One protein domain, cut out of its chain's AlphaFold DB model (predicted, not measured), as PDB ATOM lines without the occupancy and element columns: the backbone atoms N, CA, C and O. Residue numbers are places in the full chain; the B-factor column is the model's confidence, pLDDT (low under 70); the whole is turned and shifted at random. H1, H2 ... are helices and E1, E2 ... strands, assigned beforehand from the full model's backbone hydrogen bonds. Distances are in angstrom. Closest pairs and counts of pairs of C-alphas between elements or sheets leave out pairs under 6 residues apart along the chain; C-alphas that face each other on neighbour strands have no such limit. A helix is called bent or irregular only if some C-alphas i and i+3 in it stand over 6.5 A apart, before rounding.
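This is residues 2 to 60 of the 147 residues of an uncharacterized protein of Verrucomicrobia bacterium 61-8 (UniProt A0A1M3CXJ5). A hairpin of two strands, E1 and E2, reaches out as a long arm from a small, loose body. That body holds a second, shorter hairpin, E3 and E4, a loop of the first printed residues beside it, and two short helices, H1 and H2, at the end away from the arm. The printed part has 59 residues, with strands E1 to E4 followed by H1 and H2; both sheets are antiparallel pairs, and the class is mixed, helices and strands, with under half of the residues in named elements. The whole is loose, with a radius of gyration of the C-alphas of 13.9 A, and spans 42 by 20 by 19 A, the arm making much of the length.

E1, residues 14 to 19, begins at C-alpha 14 (20.467, 120.046, 69.584) and is 16.7 A long. E2, residues 25 to 30, is 15.1 A long. E3 is residues 35 to 37 and E4 residues 46 to 48. H1 is residues 49 to 53, and H2, residues 56 to 59, ends at C-alpha 59 (20.320, 107.358, 95.960). H2 is only just irregular: C-alphas 56 and 59 are 6.6 A apart.

E1 and E2 are antiparallel at 148 degrees, with N 16 and O 28 within hydrogen-bond range at 2.9 A. E2 and E3 are apart. E3 and E4 are antiparallel at 161 degrees, with N 47 and O 36 within range at 2.7 A. H1 and H2 are close but not clearly touching; their closest C-alphas, Cys 51 and Val 57, are 7.4 A apart. In H1 the O i to N i+4 pair is within range; H2 is too short for one.

The farthest C-alphas, Asp 22 and Gln 54, are 42.2 A apart. The printed part has no cut and no long link. Mean pLDDT of the printed part is 87.1; residues 12 to 14 are under 70.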
ATOM      1  N   LYS A   2      22.408 121.958  84.379       91.62
ATOM      2  CA  LYS A   2      23.491 121.314  85.158       91.62
ATOM      3  C   LYS A   2      23.079 119.936  85.651       91.62
ATOM      4  O   LYS A   2      21.932 119.744  86.045       91.62
ATOM      5  N   CYS A   3      24.028 119.004  85.676       93.81
ATOM      6  CA  CYS A   3      23.791 117.676  86.223       93.81
ATOM      7  C   CYS A   3      23.675 117.700  87.758       93.81
ATOM      8  O   CYS A   3      24.562 118.239  88.425       93.81
ATOM      9  N   THR A   4      22.659 117.041  88.324       95.31
ATOM     10  CA  THR A   4      22.431 116.907  89.775       95.31
ATOM     11  C   THR A   4      23.646 116.364  90.523       95.31
ATOM     12  O   THR A   4      23.937 116.795  91.634       95.31
ATOM     13  N   PHE A   5      24.389 115.432  89.922       94.88
ATOM     14  CA  PHE A   5      25.426 114.682  90.636       94.88
ATOM     15  C   PHE A   5      26.856 115.157  90.417       94.88
ATOM     16  O   PHE A   5      27.718 114.870  91.248       94.88
ATOM     17  N   CYS A   6      27.154 115.746  89.263       94.88
ATOM     18  CA  CYS A   6      28.520 116.145  88.914       94.88
ATOM     19  C   CYS A   6      28.653 117.630  88.592       94.88
ATOM     20  O   CYS A   6      29.753 118.059  88.265       94.88
ATOM     21  N   GLU A   7      27.547 118.379  88.636       94.00
ATOM     22  CA  GLU A   7      27.469 119.825  88.383       94.00
ATOM     23  C   GLU A   7      27.996 120.285  87.015       94.00
ATOM     24  O   GLU A   7      28.024 121.485  86.732       94.00
ATOM     25  N   ARG A   8      28.360 119.341  86.135       90.94
ATOM     26  CA  ARG A   8      28.738 119.623  84.752       90.94
ATOM     27  C   ARG A   8      27.563 120.256  84.020       90.94
ATOM     28  O   ARG A   8      26.417 119.828  84.177       90.94
ATOM     29  N   GLU A   9      27.876 121.283  83.242       87.06
ATOM     30  CA  GLU A   9      26.923 121.925  82.348       87.06
ATOM     31  C   GLU A   9      26.745 121.088  81.089       87.06
ATOM     32  O   GLU A   9      27.686 120.904  80.319       87.06
ATOM     33  N   GLU A  10      25.514 120.644  80.870       78.12
ATOM     34  CA  GLU A  10      25.064 120.117  79.593       78.12
ATOM     35  C   GLU A  10      24.553 121.273  78.736       78.12
ATOM     36  O   GLU A  10      23.691 122.064  79.155       78.12
ATOM     37  N   LYS A  11      25.119 121.398  77.535       70.31
ATOM     38  CA  LYS A  11      24.727 122.429  76.578       70.31
ATOM     39  C   LYS A  11      23.599 121.889  75.704       70.31
ATOM     40  O   LYS A  11      23.774 120.893  75.003       70.31
ATOM     41  N   ASN A  12      22.469 122.589  75.700       68.12
ATOM     42  CA  ASN A  12      21.381 122.313  74.767       68.12
ATOM     43  C   ASN A  12      21.775 122.889  73.405       68.12
ATOM     44  O   ASN A  12      21.530 124.061  73.130       68.12
ATOM     45  N   THR A  13      22.485 122.105  72.597       68.44
ATOM     46  CA  THR A  13      22.889 122.512  71.241       68.44
ATOM     47  C   THR A  13      22.176 121.721  70.152       68.44
ATOM     48  O   THR A  13      22.490 121.916  68.983       68.44
ATOM     49  N   ALA A  14      21.290 120.795  70.521       68.81
ATOM     50  CA  ALA A  14      20.467 120.046  69.584       68.81
ATOM     51  C   ALA A  14      19.053 120.637  69.546       68.81
ATOM     52  O   ALA A  14      18.602 121.260  70.512       68.81
ATOM     53  N   THR A  15      18.355 120.418  68.438       75.00
ATOM     54  CA  THR A  15      16.980 120.874  68.242       75.00
ATOM     55  C   THR A  15      16.167 119.734  67.657       75.00
ATOM     56  O   THR A  15      16.626 119.052  66.741       75.00
ATOM     57  N   GLU A  16      14.968 119.523  68.183       76.56
ATOM     58  CA  GLU A  16      14.000 118.569  67.651       76.56
ATOM     59  C   GLU A  16      12.787 119.323  67.106       76.56
ATOM     60  O   GLU A  16      12.360 120.318  67.686       76.56
ATOM     61  N   LEU A  17      12.232 118.857  65.989       81.75
ATOM     62  CA  LEU A  17      11.039 119.440  65.380       81.75
ATOM     63  C   LEU A  17       9.807 118.665  65.840       81.75
ATOM     64  O   LEU A  17       9.654 117.489  65.515       81.75
ATOM     65  N   TRP A  18       8.936 119.325  66.591       78.94
ATOM     66  CA  TRP A  18       7.691 118.752  67.088       78.94
ATOM     67  C   TRP A  18       6.526 119.281  66.263       78.94
ATOM     68  O   TRP A  18       6.426 120.485  66.048       78.94
ATOM     69  N   ALA A  19       5.640 118.395  65.811       85.75
ATOM     70  CA  ALA A  19       4.404 118.810  65.163       85.75
ATOM     71  C   ALA A  19       3.347 119.164  66.223       85.75
ATOM     72  O   ALA A  19       3.097 118.371  67.129       85.75
ATOM     73  N   THR A  20       2.735 120.337  66.111       83.44
ATOM     74  CA  THR A  20       1.600 120.762  66.941       83.44
ATOM     75  C   THR A  20       0.280 120.261  66.357       83.44
ATOM     76  O   THR A  20       0.203 119.885  65.185       83.44
ATOM     77  N   ASP A  21      -0.783 120.277  67.164       81.19
ATOM     78  CA  ASP A  21      -2.113 119.781  66.773       81.19
ATOM     79  C   ASP A  21      -2.718 120.515  65.560       81.19
ATOM     80  O   ASP A  21      -3.560 119.967  64.849       81.19
ATOM     81  N   ASP A  22      -2.277 121.748  65.291       87.12
ATOM     82  CA  ASP A  22      -2.655 122.544  64.119       87.12
ATOM     83  C   ASP A  22      -1.748 122.307  62.892       87.12
ATOM     84  O   ASP A  22      -1.903 122.967  61.863       87.12
ATOM     85  N   GLY A  23      -0.823 121.347  62.975       84.38
ATOM     86  CA  GLY A  23       0.066 120.935  61.891       84.38
ATOM     87  C   GLY A  23       1.306 121.813  61.705       84.38
ATOM     88  O   GLY A  23       2.022 121.634  60.718       84.38
ATOM     89  N   GLN A  24       1.578 122.754  62.614       86.31
ATOM     90  CA  GLN A  24       2.820 123.530  62.593       86.31
ATOM     91  C   GLN A  24       3.981 122.723  63.179       86.31
ATOM     92  O   GLN A  24       3.783 121.731  63.873       86.31
ATOM     93  N   SER A  25       5.215 123.128  62.877       85.06
ATOM     94  CA  SER A  25       6.417 122.541  63.475       85.06
ATOM     95  C   SER A  25       7.060 123.536  64.429       85.06
ATOM     96  O   SER A  25       7.331 124.673  64.047       85.06
ATOM     97  N   VAL A  26       7.317 123.101  65.658       87.06
ATOM     98  CA  VAL A  26       8.007 123.875  66.690       87.06
ATOM     99  C   VAL A  26       9.376 123.259  66.929       87.06
ATOM    100  O   VAL A  26       9.501 122.058  67.158       87.06
ATOM    101  N   GLU A  27      10.405 124.096  66.879       84.44
ATOM    102  CA  GLU A  27      11.757 123.724  67.278       84.44
ATOM    103  C   GLU A  27      11.876 123.719  68.804       84.44
ATOM    104  O   GLU A  27      11.729 124.749  69.462       84.44
ATOM    105  N   VAL A  28      12.165 122.549  69.365       78.88
ATOM    106  CA  VAL A  28      12.372 122.345  70.796       78.88
ATOM    107  C   VAL A  28      13.856 122.108  71.044       78.88
ATOM    108  O   VAL A  28      14.458 121.183  70.496       78.88
ATOM    109  N   ALA A  29      14.464 122.958  71.870       74.06
ATOM    110  CA  ALA A  29      15.861 122.809  72.257       74.06
ATOM    111  C   ALA A  29      16.043 121.565  73.136       74.06
ATOM    112  O   ALA A  29      15.361 121.410  74.149       74.06
ATOM    113  N   ARG A  30      17.010 120.716  72.787       72.69
ATOM    114  CA  ARG A  30      17.335 119.475  73.498       72.69
ATOM    115  C   ARG A  30      18.813 119.413  73.865       72.69
ATOM    116  O   ARG A  30      19.672 120.051  73.241       72.69
ATOM    117  N   SER A  31      19.106 118.644  74.911       74.00
ATOM    118  CA  SER A  31      20.477 118.269  75.252       74.00
ATOM    119  C   SER A  31      21.116 117.549  74.066       74.00
ATOM    120  O   SER A  31      20.478 116.726  73.415       74.00
ATOM    121  N   ARG A  32      22.382 117.862  73.775       77.44
ATOM    122  CA  ARG A  32      23.156 117.121  72.769       77.44
ATOM    123  C   ARG A  32      23.393 115.671  73.196       77.44
ATOM    124  O   ARG A  32      23.385 114.779  72.354       77.44
ATOM    125  N   ASP A  33      23.646 115.484  74.484       86.81
ATOM    126  CA  ASP A  33      23.984 114.204  75.087       86.81
ATOM    127  C   ASP A  33      22.776 113.636  75.847       86.81
ATOM    128  O   ASP A  33      21.926 114.385  76.348       86.81
ATOM    129  N   VAL A  34      22.711 112.303  75.947       91.88
ATOM    130  CA  VAL A  34      21.636 111.604  76.663       91.88
ATOM    131  C   VAL A  34      21.593 112.088  78.112       91.88
ATOM    132  O   VAL A  34      22.565 112.009  78.873       91.88
ATOM    133  N   SER A  35      20.437 112.611  78.498       93.62
ATOM    134  CA  SER A  35      20.169 113.102  79.840       93.62
ATOM    135  C   SER A  35      18.681 113.021  80.124       93.62
ATOM    136  O   SER A  35      17.867 113.062  79.210       93.62
ATOM    137  N   VAL A  36      18.339 112.907  81.400       93.56
ATOM    138  CA  VAL A  36      16.954 112.861  81.871       93.56
ATOM    139  C   VAL A  36      16.747 114.029  82.820       93.56
ATOM    140  O   VAL A  36      17.639 114.334  83.610       93.56
ATOM    141  N   GLU A  37      15.613 114.715  82.736       91.31
ATOM    142  CA  GLU A  37      15.258 115.731  83.728       91.31
ATOM    143  C   GLU A  37      15.177 115.104  85.122       91.31
ATOM    144  O   GLU A  37      14.749 113.967  85.282       91.31
ATOM    145  N   ASP A  38      15.633 115.827  86.138       92.50
ATOM    146  CA  ASP A  38      15.533 115.400  87.529       92.50
ATOM    147  C   ASP A  38      14.335 116.109  88.174       92.50
ATOM    148  O   ASP A  38      14.512 117.188  88.752       92.50
ATOM    149  N   PRO A  39      13.106 115.560  88.071       84.38
ATOM    150  CA  PRO A  39      11.904 116.227  88.570       84.38
ATOM    151  C   PRO A  39      11.921 116.389  90.094       84.38
ATOM    152  O   PRO A  39      11.213 117.235  90.640       84.38
ATOM    153  N   TRP A  40      12.754 115.615  90.792       88.25
ATOM    154  CA  TRP A  40      12.933 115.701  92.240       88.25
ATOM    155  C   TRP A  40      13.955 116.763  92.652       88.25
ATOM    156  O   TRP A  40      14.181 116.970  93.848       88.25
ATOM    157  N   ASN A  41      14.566 117.460  91.689       85.94
ATOM    158  CA  ASN A  41      15.474 118.561  91.953       85.94
ATOM    159  C   ASN A  41      14.789 119.919  91.738       85.94
ATOM    160  O   ASN A  41      14.464 120.268  90.602       85.94
ATOM    161  N   PRO A  42      14.630 120.741  92.793       82.50
ATOM    162  CA  PRO A  42      13.935 122.022  92.687       82.50
ATOM    163  C   PRO A  42      14.665 123.046  91.805       82.50
ATOM    164  O   PRO A  42      14.046 124.007  91.356       82.50
ATOM    165  N   ASP A  43      15.958 122.848  91.529       85.38
ATOM    166  CA  ASP A  43      16.758 123.755  90.701       85.38
ATOM    167  C   ASP A  43      16.590 123.498  89.187       85.38
ATOM    168  O   ASP A  43      17.291 124.121  88.386       85.38
ATOM    169  N   GLY A  44      15.726 122.559  88.771       82.81
ATOM    170  CA  GLY A  44      15.556 122.202  87.355       82.81
ATOM    171  C   GLY A  44      16.826 121.583  86.761       82.81
ATOM    172  O   GLY A  44      17.336 122.022  85.726       82.81
ATOM    173  N   LYS A  45      17.400 120.609  87.476       91.50
ATOM    174  CA  LYS A  45      18.617 119.901  87.058       91.50
ATOM    175  C   LYS A  45      18.285 118.676  86.215       91.50
ATOM    176  O   LYS A  45      17.142 118.251  86.106       91.50
ATOM    177  N   ILE A  46      19.326 118.122  85.609       93.44
ATOM    178  CA  ILE A  46      19.259 116.880  84.837       93.44
ATOM    179  C   ILE A  46      20.119 115.803  85.492       93.44
ATOM    180  O   ILE A  46      21.058 116.086  86.234       93.44
ATOM    181  N   ILE A  47      19.867 114.550  85.161       95.50
ATOM    182  CA  ILE A  47      20.763 113.426  85.384       95.50
ATOM    183  C   ILE A  47      21.467 113.177  84.050       95.50
ATOM    184  O   ILE A  47      20.830 112.813  83.067       95.50
ATOM    185  N   CYS A  48      22.781 113.403  83.986       95.06
ATOM    186  CA  CYS A  48      23.532 113.128  82.758       95.06
ATOM    187  C   CYS A  48      23.859 111.635  82.642       95.06
ATOM    188  O   CYS A  48      24.064 110.962  83.661       95.06
ATOM    189  N   GLU A  49      23.991 111.140  81.409       95.50
ATOM    190  CA  GLU A  49      24.328 109.744  81.112       95.50
ATOM    191  C   GLU A  49      25.501 109.225  81.951       95.50
ATOM    192  O   GLU A  49      25.414 108.168  82.572       95.50
ATOM    193  N   SER A  50      26.598 109.982  82.030       95.56
ATOM    194  CA  SER A  50      27.786 109.545  82.769       95.56
ATOM    195  C   SER A  50      27.506 109.296  84.256       95.56
ATOM    196  O   SER A  50      28.170 108.453  84.852       95.56
ATOM    197  N   CYS A  51      26.570 110.022  84.874       96.81
ATOM    198  CA  CYS A  51      26.205 109.803  86.275       96.81
ATOM    199  C   CYS A  51      25.229 108.634  86.435       96.81
ATOM    200  O   CYS A  51      25.336 107.900  87.419       96.81
ATOM    201  N   TYR A  52      24.331 108.446  85.466       97.56
ATOM    202  CA  TYR A  52      23.446 107.286  85.395       97.56
ATOM    203  C   TYR A  52      24.245 105.982  85.262       97.56
ATOM    204  O   TYR A  52      24.122 105.104  86.108       97.56
ATOM    205  N   GLN A  53      25.181 105.916  84.311       96.75
ATOM    206  CA  GLN A  53      26.059 104.758  84.077       96.75
ATOM    207  C   GLN A  53      26.992 104.443  85.260       96.75
ATOM    208  O   GLN A  53      27.408 103.308  85.457       96.75
ATOM    209  N   GLN A  54      27.314 105.443  86.086       97.19
ATOM    210  CA  GLN A  54      28.062 105.251  87.336       97.19
ATOM    211  C   GLN A  54      27.178 104.773  88.501       97.19
ATOM    212  O   GLN A  54      27.659 104.690  89.631       97.19
ATOM    213  N   GLY A  55      25.886 104.526  88.271       96.88
ATOM    214  CA  GLY A  55      24.941 104.092  89.298       96.88
ATOM    215  C   GLY A  55      24.647 105.154  90.358       96.88
ATOM    216  O   GLY A  55      24.157 104.824  91.438       96.88
ATOM    217  N   ARG A  56      24.928 106.443  90.099       96.88
ATOM    218  CA  ARG A  56      24.719 107.514  91.099       96.88
ATOM    219  C   ARG A  56      23.246 107.718  91.456       96.88
ATOM    220  O   ARG A  56      22.951 108.222  92.537       96.88
ATOM    221  N   VAL A  57      22.352 107.291  90.568       96.44
ATOM    222  CA  VAL A  57      20.897 107.309  90.754       96.44
ATOM    223  C   VAL A  57      20.419 106.352  91.846       96.44
ATOM    224  O   VAL A  57      19.330 106.540  92.363       96.44
ATOM    225  N   SER A  58      21.252 105.410  92.305       95.62
ATOM    226  CA  SER A  58      20.950 104.500  93.430       95.62
ATOM    227  C   SER A  58      20.557 105.191  94.746       95.62
ATOM    228  O   SER A  58      20.104 104.535  95.680       95.62
ATOM    229  N   ARG A  59      20.741 106.513  94.836       93.56
ATOM    230  CA  ARG A  59      20.320 107.358  95.960       93.56
ATOM    231  C   ARG A  59      18.818 107.632  95.987       93.56
ATOM    232  O   ARG A  59      18.305 107.989  97.044       93.56
ATOM    233  N   TYR A  60      18.148 107.526  94.843       95.62
ATOM    234  CA  TYR A  60      16.708 107.718  94.745       95.62
ATOM    235  C   TYR A  60      15.951 106.518  95.315       95.62
ATOM    236  O   TYR A  60      16.492 105.420  95.463       95.62
TER     237      TYR A  60